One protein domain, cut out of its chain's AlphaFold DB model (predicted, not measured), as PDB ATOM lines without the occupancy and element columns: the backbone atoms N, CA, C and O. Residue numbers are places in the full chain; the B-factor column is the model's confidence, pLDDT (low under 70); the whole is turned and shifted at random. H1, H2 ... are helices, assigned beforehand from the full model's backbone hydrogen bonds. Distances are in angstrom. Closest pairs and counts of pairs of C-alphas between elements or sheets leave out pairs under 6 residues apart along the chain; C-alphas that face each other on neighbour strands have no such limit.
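This is residues 363 to 439 of the 557 residues of the protein "LprI domain-containing protein" of Paraburkholderia lacunae (UniProt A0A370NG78). Four helices follow each other in space, H1 packed steeply on H2, H2 meeting H4 over a small patch, and short H5 on H4's other side, while H3 is set to one side and touches no helix. The printed part has 77 residues, five named helices, H1 to H5 in chain order, and no named strand: all helix. It is compact, radius of gyration of the C-alphas 12.4 A, spanning 33 by 32 by 21 A.

H1, residues 363 to 376, touches H2, residues 378 to 389, closest at C-alphas 369 and 381, 5.6 A, a steep tilt of 48 degrees, opposite ways. H2, with residues 380 to 384 alone, only just touches H4, residues 415 to 426, with 3 pairs of C-alphas within 8 A, closest Arg 384 and Leu 424, 6.1 A. H4 touches H5, residues 434 to 438, closest C-alphas 416 and 438, 6.3 A. H3, residues 394 to 406, is close to but not clearly touching H1, closest C-alphas 364 and 394, 7.3 A; H3 and H4 are apart. Every O i to N i+4 pair is within hydrogen-bond range in H2, H3, H4 and H5, and 8 of 10 in H1.

H1 spans 19.6 A from C-alpha 363 at (-44.454, 18.145, -21.176), H3 18.2 A, H4 17.0 A, H2 16.1 A; H5 ends at C-alpha 438 (-60.202, 39.396, -33.469).

The C-alphas farthest apart, Val 409 and Thr 431, are 33.2 A apart. The printed part has no cut and no long link; pLDDT is under 70 at residues 407 to 411 and 429 to 430.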
ATOM      1  N   ASP A 363     -45.609  18.413 -20.324       86.44
ATOM      2  CA  ASP A 363     -44.454  18.145 -21.176       86.44
ATOM      3  C   ASP A 363     -44.637  18.815 -22.540       86.44
ATOM      4  O   ASP A 363     -43.698  19.414 -23.067       86.44
ATOM      5  N   PHE A 364     -45.856  18.809 -23.087       86.69
ATOM      6  CA  PHE A 364     -46.186  19.596 -24.277       86.69
ATOM      7  C   PHE A 364     -45.881  21.087 -24.074       86.69
ATOM      8  O   PHE A 364     -45.196  21.702 -24.897       86.69
ATOM      9  N   LYS A 365     -46.345  21.666 -22.962       89.81
ATOM     10  CA  LYS A 365     -46.160  23.087 -22.651       89.81
ATOM     11  C   LYS A 365     -44.688  23.455 -22.466       89.81
ATOM     12  O   LYS A 365     -44.238  24.450 -23.034       89.81
ATOM     13  N   ASP A 366     -43.934  22.652 -21.722       89.06
ATOM     14  CA  ASP A 366     -42.508  22.886 -21.492       89.06
ATOM     15  C   ASP A 366     -41.715  22.806 -22.806       89.06
ATOM     16  O   ASP A 366     -40.912  23.696 -23.100       89.06
ATOM     17  N   ASN A 367     -42.007  21.811 -23.651       84.94
ATOM     18  CA  ASN A 367     -41.395  21.674 -24.975       84.94
ATOM     19  C   ASN A 367     -41.737  22.856 -25.894       84.94
ATOM     20  O   ASN A 367     -40.864  23.370 -26.601       84.94
ATOM     21  N   ALA A 368     -42.987  23.329 -25.868       85.75
ATOM     22  CA  ALA A 368     -43.418  24.490 -26.641       85.75
ATOM     23  C   ALA A 368     -42.687  25.772 -26.198       85.75
ATOM     24  O   ALA A 368     -42.173  26.517 -27.041       85.75
ATOM     25  N   ILE A 369     -42.562  26.001 -24.883       87.50
ATOM     26  CA  ILE A 369     -41.811  27.137 -24.322       87.50
ATOM     27  C   ILE A 369     -40.337  27.042 -24.709       87.50
ATOM     28  O   ILE A 369     -39.771  28.023 -25.193       87.50
ATOM     29  N   GLN A 370     -39.715  25.873 -24.542       87.69
ATOM     30  CA  GLN A 370     -38.310  25.669 -24.875       87.69
ATOM     31  C   GLN A 370     -38.051  25.919 -26.363       87.69
ATOM     32  O   GLN A 370     -37.122  26.652 -26.705       87.69
ATOM     33  N   SER A 371     -38.881  25.365 -27.250       81.62
ATOM     34  CA  SER A 371     -38.754  25.544 -28.700       81.62
ATOM     35  C   SER A 371     -38.885  27.018 -29.093       81.62
ATOM     36  O   SER A 371     -38.000  27.563 -29.752       81.62
ATOM     37  N   CYS A 372     -39.918  27.699 -28.590       84.56
ATOM     38  CA  CYS A 372     -40.129  29.128 -28.812       84.56
ATOM     39  C   CYS A 372     -38.963  29.980 -28.274       84.56
ATOM     40  O   CYS A 372     -38.528  30.940 -28.921       84.56
ATOM     41  N   SER A 373     -38.438  29.645 -27.087       88.44
ATOM     42  CA  SER A 373     -37.437  30.465 -26.388       88.44
ATOM     43  C   SER A 373     -36.127  30.603 -27.156       88.44
ATOM     44  O   SER A 373     -35.434  31.605 -26.983       88.44
ATOM     45  N   LYS A 374     -35.832  29.655 -28.059       85.25
ATOM     46  CA  LYS A 374     -34.672  29.708 -28.959       85.25
ATOM     47  C   LYS A 374     -34.693  30.945 -29.859       85.25
ATOM     48  O   LYS A 374     -33.632  31.403 -30.268       85.25
ATOM     49  N   SER A 375     -35.876  31.483 -30.157       82.25
ATOM     50  CA  SER A 375     -36.044  32.635 -31.048       82.25
ATOM     51  C   SER A 375     -36.450  33.916 -30.321       82.25
ATOM     52  O   SER A 375     -36.044  34.996 -30.736       82.25
ATOM     53  N   LEU A 376     -37.259  33.826 -29.261       82.44
ATOM     54  CA  LEU A 376     -37.904  34.998 -28.644       82.44
ATOM     55  C   LEU A 376     -37.548  35.218 -27.165       82.44
ATOM     56  O   LEU A 376     -38.010  36.192 -26.573       82.44
ATOM     57  N   GLY A 377     -36.738  34.339 -26.568       87.31
ATOM     58  CA  GLY A 377     -36.416  34.368 -25.142       87.31
ATOM     59  C   GLY A 377     -37.497  33.737 -24.256       87.31
ATOM     60  O   GLY A 377     -38.672  33.640 -24.616       87.31
ATOM     61  N   VAL A 378     -37.082  33.276 -23.072       87.31
ATOM     62  CA  VAL A 378     -37.918  32.464 -22.168       87.31
ATOM     63  C   VAL A 378     -39.141  33.234 -21.663       87.31
ATOM     64  O   VAL A 378     -40.245  32.692 -21.681       87.31
ATOM     65  N   GLU A 379     -38.983  34.497 -21.258       88.00
ATOM     66  CA  GLU A 379     -40.076  35.298 -20.679       88.00
ATOM     67  C   GLU A 379     -41.196  35.569 -21.689       88.00
ATOM     68  O   GLU A 379     -42.369  35.292 -21.420       88.00
ATOM     69  N   LYS A 380     -40.832  36.037 -22.889       87.12
ATOM     70  CA  LYS A 380     -41.790  36.316 -23.962       87.12
ATOM     71  C   LYS A 380     -42.522  35.042 -24.383       87.12
ATOM     72  O   LYS A 380     -43.743  35.054 -24.497       87.12
ATOM     73  N   CYS A 381     -41.812  33.927 -24.541       90.00
ATOM     74  CA  CYS A 381     -42.435  32.649 -24.888       90.00
ATOM     75  C   CYS A 381     -43.349  32.105 -23.797       90.00
ATOM     76  O   CYS A 381     -44.450  31.656 -24.102       90.00
ATOM     77  N   THR A 382     -42.938  32.196 -22.533       90.94
ATOM     78  CA  THR A 382     -43.779  31.792 -21.399       90.94
ATOM     79  C   THR A 382     -45.079  32.592 -21.387       90.94
ATOM     80  O   THR A 382     -46.158  32.017 -21.261       90.94
ATOM     81  N   CYS A 383     -44.998  33.909 -21.602       90.62
ATOM     82  CA  CYS A 383     -46.177  34.758 -21.743       90.62
ATOM     83  C   CYS A 383     -47.087  34.307 -22.900       90.62
ATOM     84  O   CYS A 383     -48.285  34.104 -22.687       90.62
ATOM     85  N   ARG A 384     -46.529  34.095 -24.100       91.56
ATOM     86  CA  ARG A 384     -47.298  33.671 -25.283       91.56
ATOM     87  C   ARG A 384     -47.994  32.334 -25.060       91.56
ATOM     88  O   ARG A 384     -49.187  32.223 -25.323       91.56
ATOM     89  N   MET A 385     -47.272  31.333 -24.556       92.38
ATOM     90  CA  MET A 385     -47.822  29.993 -24.336       92.38
ATOM     91  C   MET A 385     -48.930  30.010 -23.279       92.38
ATOM     92  O   MET A 385     -49.980  29.420 -23.497       92.38
ATOM     93  N   ASN A 386     -48.763  30.773 -22.192       92.00
ATOM     94  CA  ASN A 386     -49.817  30.953 -21.185       92.00
ATOM     95  C   ASN A 386     -51.059  31.678 -21.734       92.00
ATOM     96  O   ASN A 386     -52.164  31.464 -21.235       92.00
ATOM     97  N   ALA A 387     -50.898  32.570 -22.715       91.38
ATOM     98  CA  ALA A 387     -52.027  33.228 -23.366       91.38
ATOM     99  C   ALA A 387     -52.771  32.265 -24.300       91.38
ATOM    100  O   ALA A 387     -53.995  32.174 -24.230       91.38
ATOM    101  N   PHE A 388     -52.039  31.511 -25.122       93.31
ATOM    102  CA  PHE A 388     -52.626  30.507 -26.006       93.31
ATOM    103  C   PHE A 388     -53.328  29.381 -25.251       93.31
ATOM    104  O   PHE A 388     -54.422  28.992 -25.646       93.31
ATOM    105  N   GLU A 389     -52.755  28.912 -24.143       94.38
ATOM    106  CA  GLU A 389     -53.354  27.866 -23.311       94.38
ATOM    107  C   GLU A 389     -54.749  28.236 -22.807       94.38
ATOM    108  O   GLU A 389     -55.571  27.354 -22.611       94.38
ATOM    109  N   LYS A 390     -55.067  29.523 -22.638       92.56
ATOM    110  CA  LYS A 390     -56.413  29.956 -22.226       92.56
ATOM    111  C   LYS A 390     -57.449  29.891 -23.349       92.56
ATOM    112  O   LYS A 390     -58.641  29.993 -23.074       92.56
ATOM    113  N   ILE A 391     -57.014  29.764 -24.601       93.25
ATOM    114  CA  ILE A 391     -57.848  29.944 -25.798       93.25
ATOM    115  C   ILE A 391     -57.960  28.638 -26.589       93.25
ATOM    116  O   ILE A 391     -59.038  28.306 -27.072       93.25
ATOM    117  N   VAL A 392     -56.859  27.894 -26.705       94.12
ATOM    118  CA  VAL A 392     -56.731  26.700 -27.552       94.12
ATOM    119  C   VAL A 392     -56.271  25.529 -26.695       94.12
ATOM    120  O   VAL A 392     -55.395  25.705 -25.852       94.12
ATOM    121  N   GLY A 393     -56.849  24.343 -26.894       94.88
ATOM    122  CA  GLY A 393     -56.359  23.109 -26.272       94.88
ATOM    123  C   GLY A 393     -54.991  22.691 -26.819       94.88
ATOM    124  O   GLY A 393     -54.591  23.108 -27.903       94.88
ATOM    125  N   ASP A 394     -54.270  21.844 -26.094       91.38
ATOM    126  CA  ASP A 394     -52.950  21.338 -26.498       91.38
ATOM    127  C   ASP A 394     -53.003  20.556 -27.820       91.38
ATOM    128  O   ASP A 394     -52.205  20.809 -28.725       91.38
ATOM    129  N   LYS A 395     -53.993  19.668 -27.982       91.50
ATOM    130  CA  LYS A 395     -54.205  18.925 -29.232       91.50
ATOM    131  C   LYS A 395     -54.527  19.858 -30.401       91.50
ATOM    132  O   LYS A 395     -53.923  19.748 -31.463       91.50
ATOM    133  N   ASP A 396     -55.422  20.823 -30.214       93.25
ATOM    134  CA  ASP A 396     -55.771  21.756 -31.292       93.25
ATOM    135  C   ASP A 396     -54.600  22.680 -31.645       93.25
ATOM    136  O   ASP A 396     -54.341  22.908 -32.825       93.25
ATOM    137  N   MET A 397     -53.812  23.115 -30.655       92.31
ATOM    138  CA  MET A 397     -52.566  23.847 -30.887       92.31
ATOM    139  C   MET A 397     -51.571  23.012 -31.708       92.31
ATOM    140  O   MET A 397     -50.985  23.515 -32.667       92.31
ATOM    141  N   GLY A 398     -51.411  21.726 -31.380       89.25
ATOM    142  CA  GLY A 398     -50.575  20.799 -32.145       89.25
ATOM    143  C   GLY A 398     -51.033  20.643 -33.599       89.25
ATOM    144  O   GLY A 398     -50.214  20.720 -34.514       89.25
ATOM    145  N   ARG A 399     -52.344  20.497 -33.827       90.88
ATOM    146  CA  ARG A 399     -52.937  20.394 -35.171       90.88
ATOM    147  C   ARG A 399     -52.772  21.673 -35.993       90.88
ATOM    148  O   ARG A 399     -52.371  21.600 -37.156       90.88
ATOM    149  N   ILE A 400     -53.034  22.841 -35.398       89.50
ATOM    150  CA  ILE A 400     -52.837  24.148 -36.048       89.50
ATOM    151  C   ILE A 400     -51.366  24.309 -36.439       89.50
ATOM    152  O   ILE A 400     -51.067  24.598 -37.598       89.50
ATOM    153  N   GLY A 401     -50.444  24.051 -35.503       86.38
ATOM    154  CA  GLY A 401     -49.005  24.130 -35.747       86.38
ATOM    155  C   GLY A 401     -48.545  23.208 -36.877       86.38
ATOM    156  O   GLY A 401     -47.867  23.662 -37.799       86.38
ATOM    157  N   PHE A 402     -48.973  21.943 -36.856       85.38
ATOM    158  CA  PHE A 402     -48.681  20.981 -37.918       85.38
ATOM    159  C   PHE A 402     -49.220  21.450 -39.274       85.38
ATOM    160  O   PHE A 402     -48.471  21.485 -40.248       85.38
ATOM    161  N   THR A 403     -50.485  21.882 -39.336       85.25
ATOM    162  CA  THR A 403     -51.107  22.336 -40.589       85.25
ATOM    163  C   THR A 403     -50.388  23.555 -41.168       85.25
ATOM    164  O   THR A 403     -50.136  23.606 -42.369       85.25
ATOM    165  N   MET A 404     -50.022  24.526 -40.325       81.94
ATOM    166  CA  MET A 404     -49.295  25.725 -40.755       81.94
ATOM    167  C   MET A 404     -47.880  25.418 -41.264       81.94
ATOM    168  O   MET A 404     -47.375  26.153 -42.108       81.94
ATOM    169  N   GLN A 405     -47.233  24.369 -40.749       78.38
ATOM    170  CA  GLN A 405     -45.882  23.975 -41.158       78.38
ATOM    171  C   GLN A 405     -45.862  23.119 -42.424       78.38
ATOM    172  O   GLN A 405     -44.937  23.232 -43.224       78.38
ATOM    173  N   THR A 406     -46.850  22.242 -42.586       72.62
ATOM    174  CA  THR A 406     -46.817  21.180 -43.602       72.62
ATOM    175  C   THR A 406     -47.706  21.463 -44.806       72.62
ATOM    176  O   THR A 406     -47.400  20.998 -45.902       72.62
ATOM    177  N   SER A 407     -48.766  22.262 -44.653       67.38
ATOM    178  CA  SER A 407     -49.736  22.480 -45.724       67.38
ATOM    179  C   SER A 407     -49.661  23.882 -46.318       67.38
ATOM    180  O   SER A 407     -50.113  24.865 -45.728       67.38
ATOM    181  N   MET A 408     -49.177  23.965 -47.560       64.75
ATOM    182  CA  MET A 408     -49.251  25.193 -48.365       64.75
ATOM    183  C   MET A 408     -50.694  25.531 -48.769       64.75
ATOM    184  O   MET A 408     -51.029  26.701 -48.924       64.75
ATOM    185  N   VAL A 409     -51.550  24.512 -48.906       67.00
ATOM    186  CA  VAL A 409     -52.953  24.650 -49.331       67.00
ATOM    187  C   VAL A 409     -53.835  25.083 -48.163       67.00
ATOM    188  O   VAL A 409     -54.660  25.983 -48.300       67.00
ATOM    189  N   PHE A 410     -53.639  24.482 -46.989       69.75
ATOM    190  CA  PHE A 410     -54.485  24.723 -45.824       69.75
ATOM    191  C   PHE A 410     -53.903  25.754 -44.858       69.75
ATOM    192  O   PHE A 410     -54.634  26.233 -44.006       69.75
ATOM    193  N   GLY A 411     -52.646  26.189 -44.983       63.88
ATOM    194  CA  GLY A 411     -52.065  27.201 -44.088       63.88
ATOM    195  C   GLY A 411     -52.805  28.552 -44.081       63.88
ATOM    196  O   GLY A 411     -52.707  29.313 -43.115       63.88
ATOM    197  N   GLY A 412     -53.579  28.865 -45.128       71.25
ATOM    198  CA  GLY A 412     -54.385  30.089 -45.247       71.25
ATOM    199  C   GLY A 412     -55.590  30.177 -44.301       71.25
ATOM    200  O   GLY A 412     -56.040  31.276 -44.011       71.25
ATOM    201  N   ARG A 413     -56.070  29.050 -43.769       83.50
ATOM    202  CA  ARG A 413     -57.340  28.960 -43.022       83.50
ATOM    203  C   ARG A 413     -57.311  29.461 -41.575       83.50
ATOM    204  O   ARG A 413     -58.367  29.584 -40.971       83.50
ATOM    205  N   TYR A 414     -56.124  29.693 -41.013       89.19
ATOM    206  CA  TYR A 414     -55.936  30.076 -39.606       89.19
ATOM    207  C   TYR A 414     -55.639  31.573 -39.459       89.19
ATOM    208  O   TYR A 414     -54.606  31.975 -38.919       89.19
ATOM    209  N   GLU A 415     -56.490  32.411 -40.040       90.06
ATOM    210  CA  GLU A 415     -56.282  33.858 -40.096       90.06
ATOM    211  C   GLU A 415     -56.431  34.516 -38.717       90.06
ATOM    212  O   GLU A 415     -55.610  35.350 -38.327       90.06
ATOM    213  N   ASN A 416     -57.425  34.099 -37.931       92.38
ATOM    214  CA  ASN A 416     -57.627  34.604 -36.576       92.38
ATOM    215  C   ASN A 416     -56.483  34.170 -35.659       92.38
ATOM    216  O   ASN A 416     -55.973  34.980 -34.879       92.38
ATOM    217  N   PHE A 417     -56.015  32.927 -35.798       92.25
ATOM    218  CA  PHE A 417     -54.836  32.455 -35.078       92.25
ATOM    219  C   PHE A 417     -53.594  33.295 -35.392       92.25
ATOM    220  O   PHE A 417     -52.895  33.715 -34.469       92.25
ATOM    221  N   LYS A 418     -53.330  33.601 -36.671       89.94
ATOM    222  CA  LYS A 418     -52.196  34.454 -37.077       89.94
ATOM    223  C   LYS A 418     -52.305  35.864 -36.501       89.94
ATOM    224  O   LYS A 418     -51.313  36.375 -35.984       89.94
ATOM    225  N   LYS A 419     -53.496  36.476 -36.537       90.62
ATOM    226  CA  LYS A 419     -53.748  37.797 -35.931       90.62
ATOM    227  C   LYS A 419     -53.449  37.792 -34.436       90.62
ATOM    228  O   LYS A 419     -52.715  38.655 -33.954       90.62
ATOM    229  N   LEU A 420     -53.949  36.789 -33.714       90.62
ATOM    230  CA  LEU A 420     -53.666  36.628 -32.290       90.62
ATOM    231  C   LEU A 420     -52.169  36.414 -32.028       90.62
ATOM    232  O   LEU A 420     -51.604  37.042 -31.134       90.62
ATOM    233  N   ALA A 421     -51.513  35.557 -32.814       90.12
ATOM    234  CA  ALA A 421     -50.088  35.280 -32.683       90.12
ATOM    235  C   ALA A 421     -49.234  36.544 -32.870       90.12
ATOM    236  O   ALA A 421     -48.312  36.764 -32.080       90.12
ATOM    237  N   ALA A 422     -49.569  37.374 -33.864       89.25
ATOM    238  CA  ALA A 422     -48.906  38.645 -34.142       89.25
ATOM    239  C   ALA A 422     -49.153  39.687 -33.038       89.25
ATOM    240  O   ALA A 422     -48.217  40.366 -32.613       89.25
ATOM    241  N   ALA A 423     -50.383  39.778 -32.521       88.62
ATOM    242  CA  ALA A 423     -50.701  40.647 -31.388       88.62
ATOM    243  C   ALA A 423     -49.889  40.254 -30.142       88.62
ATOM    244  O   ALA A 423     -49.268  41.105 -29.505       88.62
ATOM    245  N   LEU A 424     -49.806  38.954 -29.846       88.19
ATOM    246  CA  LEU A 424     -49.003  38.412 -28.748       88.19
ATOM    247  C   LEU A 424     -47.494  38.633 -28.926       88.19
ATOM    248  O   LEU A 424     -46.773  38.755 -27.936       88.19
ATOM    249  N   ASP A 425     -47.002  38.704 -30.164       84.62
ATOM    250  CA  ASP A 425     -45.600  39.036 -30.430       84.62
ATOM    251  C   ASP A 425     -45.260  40.493 -30.107       84.62
ATOM    252  O   ASP A 425     -44.118  40.783 -29.748       84.62
ATOM    253  N   GLN A 426     -46.223  41.408 -30.190       82.88
ATOM    254  CA  GLN A 426     -46.014  42.823 -29.869       82.88
ATOM    255  C   GLN A 426     -46.349  43.153 -28.411       82.88
ATOM    256  O   GLN A 426     -45.700  43.998 -27.802       82.88
ATOM    257  N   GLN A 427     -47.362  42.493 -27.855       75.25
ATOM    258  CA  GLN A 427     -48.040  42.900 -26.628       75.25
ATOM    259  C   GLN A 427     -48.009  41.785 -25.584       75.25
ATOM    260  O   GLN A 427     -49.042  41.440 -25.034       75.25
ATOM    261  N   CYS A 428     -46.864  41.160 -25.326       81.25
ATOM    262  CA  CYS A 428     -46.749  40.244 -24.190       81.25
ATOM    263  C   CYS A 428     -46.209  41.018 -22.975       81.25
ATOM    264  O   CYS A 428     -45.056  41.451 -23.042       81.25
ATOM    265  N   PRO A 429     -46.996  41.210 -21.887       63.19
ATOM    266  CA  PRO A 429     -48.331  40.652 -21.592       63.19
ATOM    267  C   PRO A 429     -49.514  41.357 -22.286       63.19
ATOM    268  O   PRO A 429     -49.485  42.570 -22.481       63.19
ATOM    269  N   MET A 430     -50.563  40.583 -22.622       67.38
ATOM    270  CA  MET A 430     -51.717  41.039 -23.419       67.38
ATOM    271  C   MET A 430     -52.493  42.144 -22.681       67.38
ATOM    272  O   MET A 430     -53.018  41.905 -21.593       67.38
ATOM    273  N   THR A 431     -52.568  43.347 -23.259       70.44
ATOM    274  CA  THR A 431     -53.306  44.496 -22.687       70.44
ATOM    275  C   THR A 431     -54.695  44.687 -23.298       70.44
ATOM    276  O   THR A 431     -55.524  45.397 -22.730       70.44
ATOM    277  N   GLN A 432     -54.966  44.045 -24.436       74.75
ATOM    278  CA  GLN A 432     -56.242  44.079 -25.155       74.75
ATOM    279  C   GLN A 432     -56.990  42.750 -24.983       74.75
ATOM    280  O   GLN A 432     -56.374  41.703 -24.784       74.75
ATOM    281  N   SER A 433     -58.326  42.776 -25.039       79.56
ATOM    282  CA  SER A 433     -59.134  41.552 -24.969       79.56
ATOM    283  C   SER A 433     -59.076  40.770 -26.286       79.56
ATOM    284  O   SER A 433     -58.890  41.351 -27.353       79.56
ATOM    285  N   LEU A 434     -59.307  39.453 -26.230       80.00
ATOM    286  CA  LEU A 434     -59.358  38.606 -27.429       80.00
ATOM    287  C   LEU A 434     -60.389  39.115 -28.454       80.00
ATOM    288  O   LEU A 434     -60.099  39.158 -29.645       80.00
ATOM    289  N   ALA A 435     -61.559  39.557 -27.983       81.88
ATOM    290  CA  ALA A 435     -62.594  40.146 -28.831       81.88
ATOM    291  C   ALA A 435     -62.113  41.426 -29.541       81.88
ATOM    292  O   ALA A 435     -62.414  41.625 -30.713       81.88
ATOM    293  N   ALA A 436     -61.315  42.264 -28.869       81.75
ATOM    294  CA  ALA A 436     -60.733  43.455 -29.487       81.75
ATOM    295  C   ALA A 436     -59.676  43.111 -30.554       81.75
ATOM    296  O   ALA A 436     -59.584  43.807 -31.559       81.75
ATOM    297  N   VAL A 437     -58.908  42.031 -30.359       82.12
ATOM    298  CA  VAL A 437     -57.883  41.568 -31.315       82.12
ATOM    299  C   VAL A 437     -58.509  40.932 -32.558       82.12
ATOM    300  O   VAL A 437     -58.036  41.150 -33.671       82.12
ATOM    301  N   LEU A 438     -59.560  40.130 -32.375       85.38
ATOM    302  CA  LEU A 438     -60.202  39.396 -33.469       85.38
ATOM    303  C   LEU A 438     -61.293  40.207 -34.191       85.38
ATOM    304  O   LEU A 438     -61.637  39.874 -35.325       85.38
ATOM    305  N   GLY A 439     -61.783  41.291 -33.581       70.75
ATOM    306  CA  GLY A 439     -62.907  42.089 -34.075       70.75
ATOM    307  C   GLY A 439     -64.266  41.479 -33.705       70.75
ATOM    308  O   GLY A 439     -64.396  40.267 -33.535       70.75
TER     309      GLY A 439